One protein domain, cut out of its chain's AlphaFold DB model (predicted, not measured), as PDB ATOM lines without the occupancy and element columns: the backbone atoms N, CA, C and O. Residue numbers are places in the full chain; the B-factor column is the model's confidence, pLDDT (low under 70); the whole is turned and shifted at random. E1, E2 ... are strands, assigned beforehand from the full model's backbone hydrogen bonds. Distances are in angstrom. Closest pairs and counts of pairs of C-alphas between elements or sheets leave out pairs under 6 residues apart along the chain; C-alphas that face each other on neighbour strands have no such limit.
ATOM      1  N   ALA A 228     -36.813 -12.415  27.890       49.88
ATOM      2  CA  ALA A 228     -37.446 -13.428  27.030       49.88
ATOM      3  C   ALA A 228     -38.598 -14.168  27.735       49.88
ATOM      4  O   ALA A 228     -39.542 -14.607  27.085       49.88
ATOM      5  N   SER A 229     -38.595 -14.177  29.074       47.53
ATOM      6  CA  SER A 229     -39.733 -14.542  29.934       47.53
ATOM      7  C   SER A 229     -41.046 -13.774  29.645       47.53
ATOM      8  O   SER A 229     -42.123 -14.212  30.043       47.53
ATOM      9  N   ALA A 230     -40.988 -12.634  28.958       41.94
ATOM     10  CA  ALA A 230     -42.104 -11.782  28.570       41.94
ATOM     11  C   ALA A 230     -42.550 -11.997  27.119       41.94
ATOM     12  O   ALA A 230     -43.315 -11.184  26.596       41.94
ATOM     13  N   ALA A 231     -42.237 -13.152  26.523       46.16
ATOM     14  CA  ALA A 231     -43.190 -13.792  25.627       46.16
ATOM     15  C   ALA A 231     -44.452 -14.215  26.418       46.16
ATOM     16  O   ALA A 231     -44.892 -15.355  26.372       46.16
ATOM     17  N   ARG A 232     -45.113 -13.253  27.080       50.03
ATOM     18  CA  ARG A 232     -46.557 -13.271  27.353       50.03
ATOM     19  C   ARG A 232     -47.309 -13.052  26.041       50.03
ATOM     20  O   ARG A 232     -48.221 -12.236  25.948       50.03
ATOM     21  N   HIS A 233     -46.834 -13.683  24.978       53.94
ATOM     22  CA  HIS A 233     -47.586 -13.747  23.760       53.94
ATOM     23  C   HIS A 233     -48.622 -14.825  24.018       53.94
ATOM     24  O   HIS A 233     -48.271 -15.989  24.156       53.94
ATOM     25  N   ASP A 234     -49.896 -14.451  24.016       65.81
ATOM     26  CA  ASP A 234     -51.009 -15.409  24.004       65.81
ATOM     27  C   ASP A 234     -51.019 -16.268  22.716       65.81
ATOM     28  O   ASP A 234     -51.952 -17.024  22.460       65.81
ATOM     29  N   THR A 235     -50.004 -16.124  21.855       86.38
ATOM     30  CA  THR A 235     -49.912 -16.745  20.537       86.38
ATOM     31  C   THR A 235     -48.479 -17.171  20.238       86.38
ATOM     32  O   THR A 235     -47.531 -16.424  20.485       86.38
ATOM     33  N   PHE A 236     -48.323 -18.356  19.651       89.88
ATOM     34  CA  PHE A 236     -47.035 -18.815  19.143       89.88
ATOM     35  C   PHE A 236     -46.594 -17.974  17.934       89.88
ATOM     36  O   PHE A 236     -47.406 -17.738  17.028       89.88
ATOM     37  N   PRO A 237     -45.320 -17.547  17.851       92.69
ATOM     38  CA  PRO A 237     -44.818 -16.918  16.639       92.69
ATOM     39  C   PRO A 237     -44.807 -17.928  15.482       92.69
ATOM     40  O   PRO A 237     -44.710 -19.140  15.677       92.69
ATOM     41  N   LYS A 238     -44.904 -17.439  14.243       92.94
ATOM     42  CA  LYS A 238     -44.918 -18.317  13.065       92.94
ATOM     43  C   LYS A 238     -43.518 -18.874  12.807       92.94
ATOM     44  O   LYS A 238     -42.532 -18.141  12.832       92.94
ATOM     45  N   LEU A 239     -43.421 -20.159  12.469       91.12
ATOM     46  CA  LEU A 239     -42.156 -20.731  12.009       91.12
ATOM     47  C   LEU A 239     -41.640 -19.957  10.784       91.12
ATOM     48  O   LEU A 239     -42.382 -19.675   9.843       91.12
ATOM     49  N   GLY A 240     -40.362 -19.588  10.809       92.12
ATOM     50  CA  GLY A 240     -39.709 -18.808   9.765       92.12
ATOM     51  C   GLY A 240     -39.958 -17.296   9.802       92.12
ATOM     52  O   GLY A 240     -39.288 -16.594   9.042       92.12
ATOM     53  N   SER A 241     -40.853 -16.775  10.654       95.19
ATOM     54  CA  SER A 241     -40.949 -15.326  10.889       95.19
ATOM     55  C   SER A 241     -39.830 -14.842  11.808       95.19
ATOM     56  O   SER A 241     -39.126 -15.644  12.415       95.19
ATOM     57  N   GLU A 242     -39.657 -13.530  11.928       95.44
ATOM     58  CA  GLU A 242     -38.733 -12.945  12.901       95.44
ATOM     59  C   GLU A 242     -39.450 -12.729  14.235       95.44
ATOM     60  O   GLU A 242     -40.563 -12.206  14.256       95.44
ATOM     61  N   ALA A 243     -38.838 -13.161  15.334       94.25
ATOM     62  CA  ALA A 243     -39.335 -12.945  16.690       94.25
ATOM     63  C   ALA A 243     -38.178 -12.999  17.696       94.25
ATOM     64  O   ALA A 243     -37.090 -13.478  17.372       94.25
ATOM     65  N   MET A 244     -38.423 -12.523  18.917       92.56
ATOM     66  CA  MET A 244     -37.530 -12.758  20.052       92.56
ATOM     67  C   MET A 244     -37.533 -14.249  20.404       92.56
ATOM     68  O   MET A 244     -38.591 -14.881  20.415       92.56
ATOM     69  N   GLY A 245     -36.369 -14.806  20.719       93.12
ATOM     70  CA  GLY A 245     -36.276 -16.159  21.247       93.12
ATOM     71  C   GLY A 245     -34.857 -16.550  21.622       93.12
ATOM     72  O   GLY A 245     -33.940 -15.728  21.629       93.12
ATOM     73  N   THR A 246     -34.694 -17.834  21.911       93.31
ATOM     74  CA  THR A 246     -33.423 -18.423  22.311       93.31
ATOM     75  C   THR A 246     -32.671 -18.934  21.087       93.31
ATOM     76  O   THR A 246     -33.160 -19.779  20.337       93.31
ATOM     77  N   TYR A 247     -31.463 -18.437  20.859       92.31
ATOM     78  CA  TYR A 247     -30.524 -18.996  19.900       92.31
ATOM     79  C   TYR A 247     -29.500 -19.847  20.618       92.31
ATOM     80  O   TYR A 247     -28.798 -19.381  21.509       92.31
ATOM     81  N   PHE A 248     -29.351 -21.076  20.153       87.25
ATOM     82  CA  PHE A 248     -28.252 -21.903  20.588       87.25
ATOM     83  C   PHE A 248     -27.004 -21.687  19.741       87.25
ATOM     84  O   PHE A 248     -26.976 -21.952  18.528       87.25
ATOM     85  N   ALA A 249     -25.960 -21.231  20.410       87.31
ATOM     86  CA  ALA A 249     -24.704 -20.904  19.794       87.31
ATOM     87  C   ALA A 249     -23.786 -22.132  19.641       87.31
ATOM     88  O   ALA A 249     -23.976 -23.169  20.276       87.31
ATOM     89  N   PRO A 250     -22.785 -22.037  18.749       82.12
ATOM     90  CA  PRO A 250     -21.776 -23.077  18.534       82.12
ATOM     91  C   PRO A 250     -20.960 -23.488  19.759       82.12
ATOM     92  O   PRO A 250     -20.392 -24.573  19.764       82.12
ATOM     93  N   ASP A 251     -20.857 -22.613  20.751       78.31
ATOM     94  CA  ASP A 251     -20.131 -22.852  21.996       78.31
ATOM     95  C   ASP A 251     -20.894 -23.729  22.994       78.31
ATOM     96  O   ASP A 251     -20.361 -24.039  24.054       78.31
ATOM     97  N   GLY A 252     -22.121 -24.137  22.661       79.25
ATOM     98  CA  GLY A 252     -22.989 -24.903  23.550       79.25
ATOM     99  C   GLY A 252     -23.783 -24.040  24.525       79.25
ATOM    100  O   GLY A 252     -24.600 -24.580  25.273       79.25
ATOM    101  N   ARG A 253     -23.584 -22.716  24.504       86.62
ATOM    102  CA  ARG A 253     -24.397 -21.759  25.251       86.62
ATOM    103  C   ARG A 253     -25.619 -21.362  24.444       86.62
ATOM    104  O   ARG A 253     -25.725 -21.604  23.238       86.62
ATOM    105  N   PHE A 254     -26.558 -20.725  25.124       91.12
ATOM    106  CA  PHE A 254     -27.672 -20.078  24.465       91.12
ATOM    107  C   PHE A 254     -27.656 -18.581  24.743       91.12
ATOM    108  O   PHE A 254     -27.168 -18.114  25.767       91.12
ATOM    109  N   TYR A 255     -28.196 -17.845  23.790       92.62
ATOM    110  CA  TYR A 255     -28.280 -16.400  23.796       92.62
ATOM    111  C   TYR A 255     -29.693 -15.996  23.421       92.62
ATOM    112  O   TYR A 255     -30.398 -16.725  22.726       92.62
ATOM    113  N   ILE A 256     -30.102 -14.814  23.844       93.00
ATOM    114  CA  ILE A 256     -31.431 -14.280  23.583       93.00
ATOM    115  C   ILE A 256     -31.301 -13.113  22.621       93.00
ATOM    116  O   ILE A 256     -30.404 -12.285  22.767       93.00
ATOM    117  N   GLY A 257     -32.190 -13.059  21.637       93.31
ATOM    118  CA  GLY A 257     -32.250 -11.983  20.657       93.31
ATOM    119  C   GLY A 257     -33.374 -12.196  19.649       93.31
ATOM    120  O   GLY A 257     -34.054 -13.226  19.644       93.31
ATOM    121  N   VAL A 258     -33.576 -11.215  18.775       94.31
ATOM    122  CA  VAL A 258     -34.497 -11.321  17.643       94.31
ATOM    123  C   VAL A 258     -33.820 -12.077  16.511       94.31
ATOM    124  O   VAL A 258     -32.776 -11.687  15.986       94.31
ATOM    125  N   GLY A 259     -34.452 -13.170  16.102       94.88
ATOM    126  CA  GLY A 259     -33.980 -14.006  15.014       94.88
ATOM    127  C   GLY A 259     -35.122 -14.625  14.223       94.88
ATOM    128  O   GLY A 259     -36.299 -14.439  14.520       94.88
ATOM    129  N   LYS A 260     -34.768 -15.401  13.200       95.12
ATOM    130  CA  LYS A 260     -35.722 -16.208  12.443       95.12
ATOM    131  C   LYS A 260     -36.145 -17.411  13.281       95.12
ATOM    132  O   LYS A 260     -35.294 -18.226  13.634       95.12
ATOM    133  N   VAL A 261     -37.437 -17.541  13.564       93.94
ATOM    134  CA  VAL A 261     -38.014 -18.633  14.357       93.94
ATOM    135  C   VAL A 261     -37.797 -19.964  13.649       93.94
ATOM    136  O   VAL A 261     -38.157 -20.148  12.486       93.94
ATOM    137  N   THR A 262     -37.205 -20.898  14.376       91.38
ATOM    138  CA  THR A 262     -36.890 -22.257  13.933       91.38
ATOM    139  C   THR A 262     -37.603 -23.324  14.736       91.38
ATOM    140  O   THR A 262     -37.795 -24.409  14.207       91.38
ATOM    141  N   ALA A 263     -38.034 -23.029  15.958       91.56
ATOM    142  CA  ALA A 263     -38.926 -23.894  16.713       91.56
ATOM    143  C   ALA A 263     -39.808 -23.061  17.636       91.56
ATOM    144  O   ALA A 263     -39.443 -21.944  18.009       91.56
ATOM    145  N   ILE A 264     -40.949 -23.625  17.997       93.56
ATOM    146  CA  ILE A 264     -41.858 -23.122  19.020       93.56
ATOM    147  C   ILE A 264     -42.253 -24.286  19.910       93.56
ATOM    148  O   ILE A 264     -42.462 -25.392  19.412       93.56
ATOM    149  N   GLY A 265     -42.392 -24.043  21.204       92.06
ATOM    150  CA  GLY A 265     -42.770 -25.101  22.122       92.06
ATOM    151  C   GLY A 265     -43.380 -24.605  23.418       92.06
ATOM    152  O   GLY A 265     -43.503 -23.403  23.657       92.06
ATOM    153  N   LEU A 266     -43.784 -25.574  24.227       90.31
ATOM    154  CA  LEU A 266     -44.251 -25.425  25.594       90.31
ATOM    155  C   LEU A 266     -43.242 -26.106  26.513       90.31
ATOM    156  O   LEU A 266     -42.877 -27.254  26.270       90.31
ATOM    157  N   ASN A 267     -42.804 -25.432  27.569       87.06
ATOM    158  CA  ASN A 267     -42.048 -26.104  28.623       87.06
ATOM    159  C   ASN A 267     -42.990 -26.877  29.568       87.06
ATOM    160  O   ASN A 267     -44.212 -26.905  29.380       87.06
ATOM    161  N   HIS A 268     -42.440 -27.505  30.606       79.69
ATOM    162  CA  HIS A 268     -43.217 -28.320  31.546       79.69
ATOM    163  C   HIS A 268     -44.277 -27.533  32.329       79.69
ATOM    164  O   HIS A 268     -45.303 -28.102  32.702       79.69
ATOM    165  N   CYS A 269     -44.069 -26.231  32.535       78.25
ATOM    166  CA  CYS A 269     -45.052 -25.329  33.137       78.25
ATOM    167  C   CYS A 269     -46.077 -24.789  32.120       78.25
ATOM    168  O   CYS A 269     -46.935 -23.985  32.475       78.25
ATOM    169  N   GLY A 270     -46.002 -25.206  30.851       83.06
ATOM    170  CA  GLY A 270     -46.862 -24.706  29.781       83.06
ATOM    171  C   GLY A 270     -46.516 -23.289  29.322       83.06
ATOM    172  O   GLY A 270     -47.328 -22.666  28.641       83.06
ATOM    173  N   ALA A 271     -45.339 -22.766  29.676       85.69
ATOM    174  CA  ALA A 271     -44.880 -21.488  29.155       85.69
ATOM    175  C   ALA A 271     -44.376 -21.654  27.718       85.69
ATOM    176  O   ALA A 271     -43.734 -22.649  27.376       85.69
ATOM    177  N   ILE A 272     -44.680 -20.664  26.882       90.00
ATOM    178  CA  ILE A 272     -44.285 -20.647  25.476       90.00
ATOM    179  C   ILE A 272     -42.818 -20.237  25.368       90.00
ATOM    180  O   ILE A 272     -42.412 -19.218  25.924       90.00
ATOM    181  N   TYR A 273     -42.050 -20.979  24.575       91.75
ATOM    182  CA  TYR A 273     -40.721 -20.566  24.137       91.75
ATOM    183  C   TYR A 273     -40.608 -20.620  22.613       91.75
ATOM    184  O   TYR A 273     -41.372 -21.300  21.917       91.75
ATOM    185  N   ALA A 274     -39.629 -19.888  22.087       92.50
ATOM    186  CA  ALA A 274     -39.262 -19.915  20.683       92.50
ATOM    187  C   ALA A 274     -37.751 -20.073  20.551       92.50
ATOM    188  O   ALA A 274     -36.985 -19.404  21.245       92.50
ATOM    189  N   LEU A 275     -37.328 -20.922  19.619       92.56
ATOM    190  CA  LEU A 275     -35.932 -21.039  19.224       92.56
ATOM    191  C   LEU A 275     -35.705 -20.283  17.933       92.56
ATOM    192  O   LEU A 275     -36.452 -20.460  16.967       92.56
ATOM    193  N   VAL A 276     -34.650 -19.485  17.875       93.12
ATOM    194  CA  VAL A 276     -34.377 -18.602  16.741       93.12
ATOM    195  C   VAL A 276     -32.976 -18.817  16.189       93.12
ATOM    196  O   VAL A 276     -32.102 -19.355  16.860       93.12
ATOM    197  N   LYS A 277     -32.748 -18.383  14.948       92.69
ATOM    198  CA  LYS A 277     -31.413 -18.223  14.355       92.69
ATOM    199  C   LYS A 277     -31.163 -16.747  14.034       92.69
ATOM    200  O   LYS A 277     -32.099 -16.092  13.569       92.69
ATOM    201  N   PRO A 278     -29.932 -16.231  14.195       93.69
ATOM    202  CA  PRO A 278     -29.580 -14.894  13.737       93.69
ATOM    203  C   PRO A 278     -29.973 -14.681  12.271       93.69
ATOM    204  O   PRO A 278     -29.817 -15.585  11.442       93.69
ATOM    205  N   VAL A 279     -30.492 -13.496  11.949       93.94
ATOM    206  CA  VAL A 279     -30.864 -13.132  10.575       93.94
ATOM    207  C   VAL A 279     -29.636 -12.543   9.876       93.94
ATOM    208  O   VAL A 279     -29.131 -11.514  10.328       93.94
ATOM    209  N   PRO A 280     -29.133 -13.147   8.782       91.06
ATOM    210  CA  PRO A 280     -27.957 -12.633   8.085       91.06
ATOM    211  C   PRO A 280     -28.117 -11.164   7.677       91.06
ATOM    212  O   PRO A 280     -29.140 -10.777   7.114       91.06
ATOM    213  N   GLY A 281     -27.095 -10.351   7.956       90.94
ATOM    214  CA  GLY A 281     -27.080  -8.924   7.623       90.94
ATOM    215  C   GLY A 281     -27.878  -8.020   8.569       90.94
ATOM    216  O   GLY A 281     -27.903  -6.812   8.347       90.94
ATOM    217  N   LYS A 282     -28.506  -8.564   9.621       93.12
ATOM    218  CA  LYS A 282     -29.138  -7.776  10.687       93.12
ATOM    219  C   LYS A 282     -28.289  -7.825  11.955       93.12
ATOM    220  O   LYS A 282     -27.877  -8.896  12.387       93.12
ATOM    221  N   SER A 283     -28.033  -6.659  12.533       91.00
ATOM    222  CA  SER A 283     -27.252  -6.470  13.760       91.00
ATOM    223  C   SER A 283     -27.670  -5.168  14.438       91.00
ATOM    224  O   SER A 283     -28.129  -4.251  13.752       91.00
ATOM    225  N   GLY A 284     -27.438  -5.046  15.742       87.81
ATOM    226  CA  GLY A 284     -27.778  -3.870  16.531       87.81
ATOM    227  C   GLY A 284     -29.157  -3.960  17.187       87.81
ATOM    228  O   GLY A 284     -30.128  -4.428  16.587       87.81
ATOM    229  N   GLY A 285     -29.257  -3.447  18.414       88.50
ATOM    230  CA  GLY A 285     -30.525  -3.354  19.142       88.50
ATOM    231  C   GLY A 285     -31.057  -4.739  19.500       88.50
ATOM    232  O   GLY A 285     -30.323  -5.546  20.056       88.50
ATOM    233  N   ASP A 286     -32.312  -5.027  19.154       89.12
ATOM    234  CA  ASP A 286     -32.940  -6.316  19.473       89.12
ATOM    235  C   ASP A 286     -32.340  -7.501  18.689       89.12
ATOM    236  O   ASP A 286     -32.564  -8.648  19.057       89.12
ATOM    237  N   TYR A 287     -31.572  -7.245  17.623       92.56
ATOM    238  CA  TYR A 287     -30.876  -8.283  16.846       92.56
ATOM    239  C   TYR A 287     -29.501  -8.650  17.420       92.56
ATOM    240  O   TYR A 287     -28.867  -9.582  16.921       92.56
ATOM    241  N   ASP A 288     -29.023  -7.928  18.438       91.62
ATOM    242  CA  ASP A 288     -27.822  -8.321  19.167       91.62
ATOM    243  C   ASP A 288     -28.185  -9.456  20.127       91.62
ATOM    244  O   ASP A 288     -29.025  -9.295  21.011       91.62
ATOM    245  N   PHE A 289     -27.559 -10.616  19.944       92.56
ATOM    246  CA  PHE A 289     -27.747 -11.761  20.828       92.56
ATOM    247  C   PHE A 289     -26.891 -11.597  22.083       92.56
ATOM    248  O   PHE A 289     -25.717 -11.247  21.980       92.56
ATOM    249  N   TYR A 290     -27.448 -11.867  23.261       91.94
ATOM    250  CA  TYR A 290     -26.735 -11.744  24.538       91.94
ATOM    251  C   TYR A 290     -27.170 -12.804  25.551       91.94
ATOM    252  O   TYR A 290     -28.243 -13.394  25.445       91.94
ATOM    253  N   ASP A 291     -26.302 -13.076  26.518       90.50
ATOM    254  CA  ASP A 291     -26.586 -13.970  27.637       90.50
ATOM    255  C   ASP A 291     -27.528 -13.264  28.626       90.50
ATOM    256  O   ASP A 291     -27.257 -12.140  29.059       90.50
ATOM    257  N   GLU A 292     -28.656 -13.893  28.974       87.94
ATOM    258  CA  GLU A 292     -29.735 -13.244  29.744       87.94
ATOM    259  C   GLU A 292     -29.287 -12.752  31.126       87.94
ATOM    260  O   GLU A 292     -29.807 -11.764  31.651       87.94
ATOM    261  N   LEU A 293     -28.321 -13.448  31.723       87.31
ATOM    262  CA  LEU A 293     -27.916 -13.254  33.108       87.31
ATOM    263  C   LEU A 293     -26.738 -12.286  33.215       87.31
ATOM    264  O   LEU A 293     -26.751 -11.343  34.009       87.31
ATOM    265  N   THR A 294     -25.710 -12.510  32.405       86.38
ATOM    266  CA  THR A 294     -24.468 -11.729  32.400       86.38
ATOM    267  C   THR A 294     -24.570 -10.471  31.542       86.38
ATOM    268  O   THR A 294     -23.799  -9.527  31.757       86.38
ATOM    269  N   LEU A 295     -25.538 -10.429  30.616       86.81
ATOM    270  CA  LEU A 295     -25.702  -9.399  29.584       86.81
ATOM    271  C   LEU A 295     -24.485  -9.282  28.654       86.81
ATOM    272  O   LEU A 295     -24.281  -8.251  28.010       86.81
ATOM    273  N   GLU A 296     -23.647 -10.316  28.611       88.56
ATOM    274  CA  GLU A 296     -22.516 -10.385  27.697       88.56
ATOM    275  C   GLU A 296     -23.031 -10.700  26.292       88.56
ATOM    276  O   GLU A 296     -23.855 -11.595  26.098       88.56
ATOM    277  N   HIS A 297     -22.566  -9.930  25.306       90.44
ATOM    278  CA  HIS A 297     -22.918 -10.158  23.907       90.44
ATOM    279  C   HIS A 297     -22.391 -11.513  23.450       90.44
ATOM    280  O   HIS A 297     -21.278 -11.916  23.798       90.44
ATOM    281  N   MET A 298     -23.184 -12.176  22.618       90.69
ATOM    282  CA  MET A 298     -22.775 -13.366  21.902       90.69
ATOM    283  C   MET A 298     -21.496 -13.071  21.114       90.69
ATOM    284  O   MET A 298     -21.427 -12.057  20.410       90.69
ATOM    285  N   PRO A 299     -20.465 -13.921  21.217       87.56
ATOM    286  CA  PRO A 299     -19.248 -13.713  20.460       87.56
ATOM    287  C   PRO A 299     -19.482 -13.948  18.967       87.56
ATOM    288  O   PRO A 299     -20.374 -14.692  18.555       87.56
ATOM    289  N   ASP A 300     -18.643 -13.327  18.141       83.69
ATOM    290  CA  ASP A 300     -18.679 -13.581  16.705       83.69
ATOM    291  C   ASP A 300     -18.079 -14.954  16.424       83.69
ATOM    292  O   ASP A 300     -16.868 -15.158  16.525       83.69
ATOM    293  N   PHE A 301     -18.928 -15.898  16.037       78.50
ATOM    294  CA  PHE A 301     -18.477 -17.196  15.566       78.50
ATOM    295  C   PHE A 301     -18.022 -17.062  14.111       78.50
ATOM    296  O   PHE A 301     -18.832 -17.089  13.180       78.50
ATOM    297  N   THR A 302     -16.714 -16.902  13.901       67.69
ATOM    298  CA  THR A 302     -16.097 -16.932  12.568       67.69
ATOM    299  C   THR A 302     -16.066 -18.372  12.059       67.69
ATOM    300  O   THR A 302     -15.055 -19.063  12.128       67.69
ATOM    301  N   GLY A 303     -17.217 -18.863  11.609       61.16
ATOM    302  CA  GLY A 303     -17.379 -20.225  11.121       61.16
ATOM    303  C   GLY A 303     -18.843 -20.638  11.113       61.16
ATOM    304  O   GLY A 303     -19.575 -20.429  12.081       61.16
ATOM    305  N   HIS A 304     -19.291 -21.261  10.022       55.59
ATOM    306  CA  HIS A 304     -20.553 -21.986  10.042       55.59
ATOM    307  C   HIS A 304     -20.365 -23.209  10.931       55.59
ATOM    308  O   HIS A 304     -19.959 -24.266  10.459       55.59
ATOM    309  N   ALA A 305     -20.633 -23.066  12.228       54.38
ATOM    310  CA  ALA A 305     -20.693 -24.226  13.094       54.38
ATOM    311  C   ALA A 305     -21.726 -25.179  12.502       54.38
ATOM    312  O   ALA A 305     -22.898 -24.800  12.357       54.38
ATOM    313  N   SER A 306     -21.250 -26.351  12.085       55.22
ATOM    314  CA  SER A 306     -22.089 -27.378  11.484       55.22
ATOM    315  C   SER A 306     -23.248 -27.688  12.430       55.22
ATOM    316  O   SER A 306     -23.100 -27.584  13.646       55.22
TER     317      SER A 306
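This is residues 228 to 306 of the 339 residues of an uncharacterized protein of Aspergillus calidoustus (UniProt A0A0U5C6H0). With little regular structure, this is a small, strongly twisted sheet folded over on itself: E2 bends by 118 degrees at residue 260, and E1 and E3, paired with its two halves, cross close together. Long stretches without named elements, residues 228 to 241 and 278 to 306, precede and follow it. The 79 printed residues hold no named helix and three strands, E1 - E2 - E3, an antiparallel meander, each strand the neighbour of the one before; the class is all strand, with 26 residues in named elements. It is compact, radius of gyration of the C-alphas 12.4 A, spanning 36 by 26 by 26 A.

Look first at E1, residues 242 to 248, in a hairpin with E2, residues 254 to 266: N 247 and O 255 are 2.7 A apart. E2 forms a hairpin with E3, residues 272 to 277: N 262 and O 275 are 2.7 A apart. The closest C-alphas of E1 and E3, Thr 246 and Leu 275, are 4.8 A apart.

Find C-alpha 242 at (-38.733, -12.945, 12.901), where E1 begins its 15.8 A. E2 spans 17.5 A; E3 runs 17.2 A to C-alpha 277 at (-31.413, -18.223, 14.355).

The farthest C-alphas, Asp 234 and Thr 302, are 36.8 A apart. The printed part has no cut, and both links are tight. Look for pLDDT under 70 at residues 228 to 234 and 302 to 306.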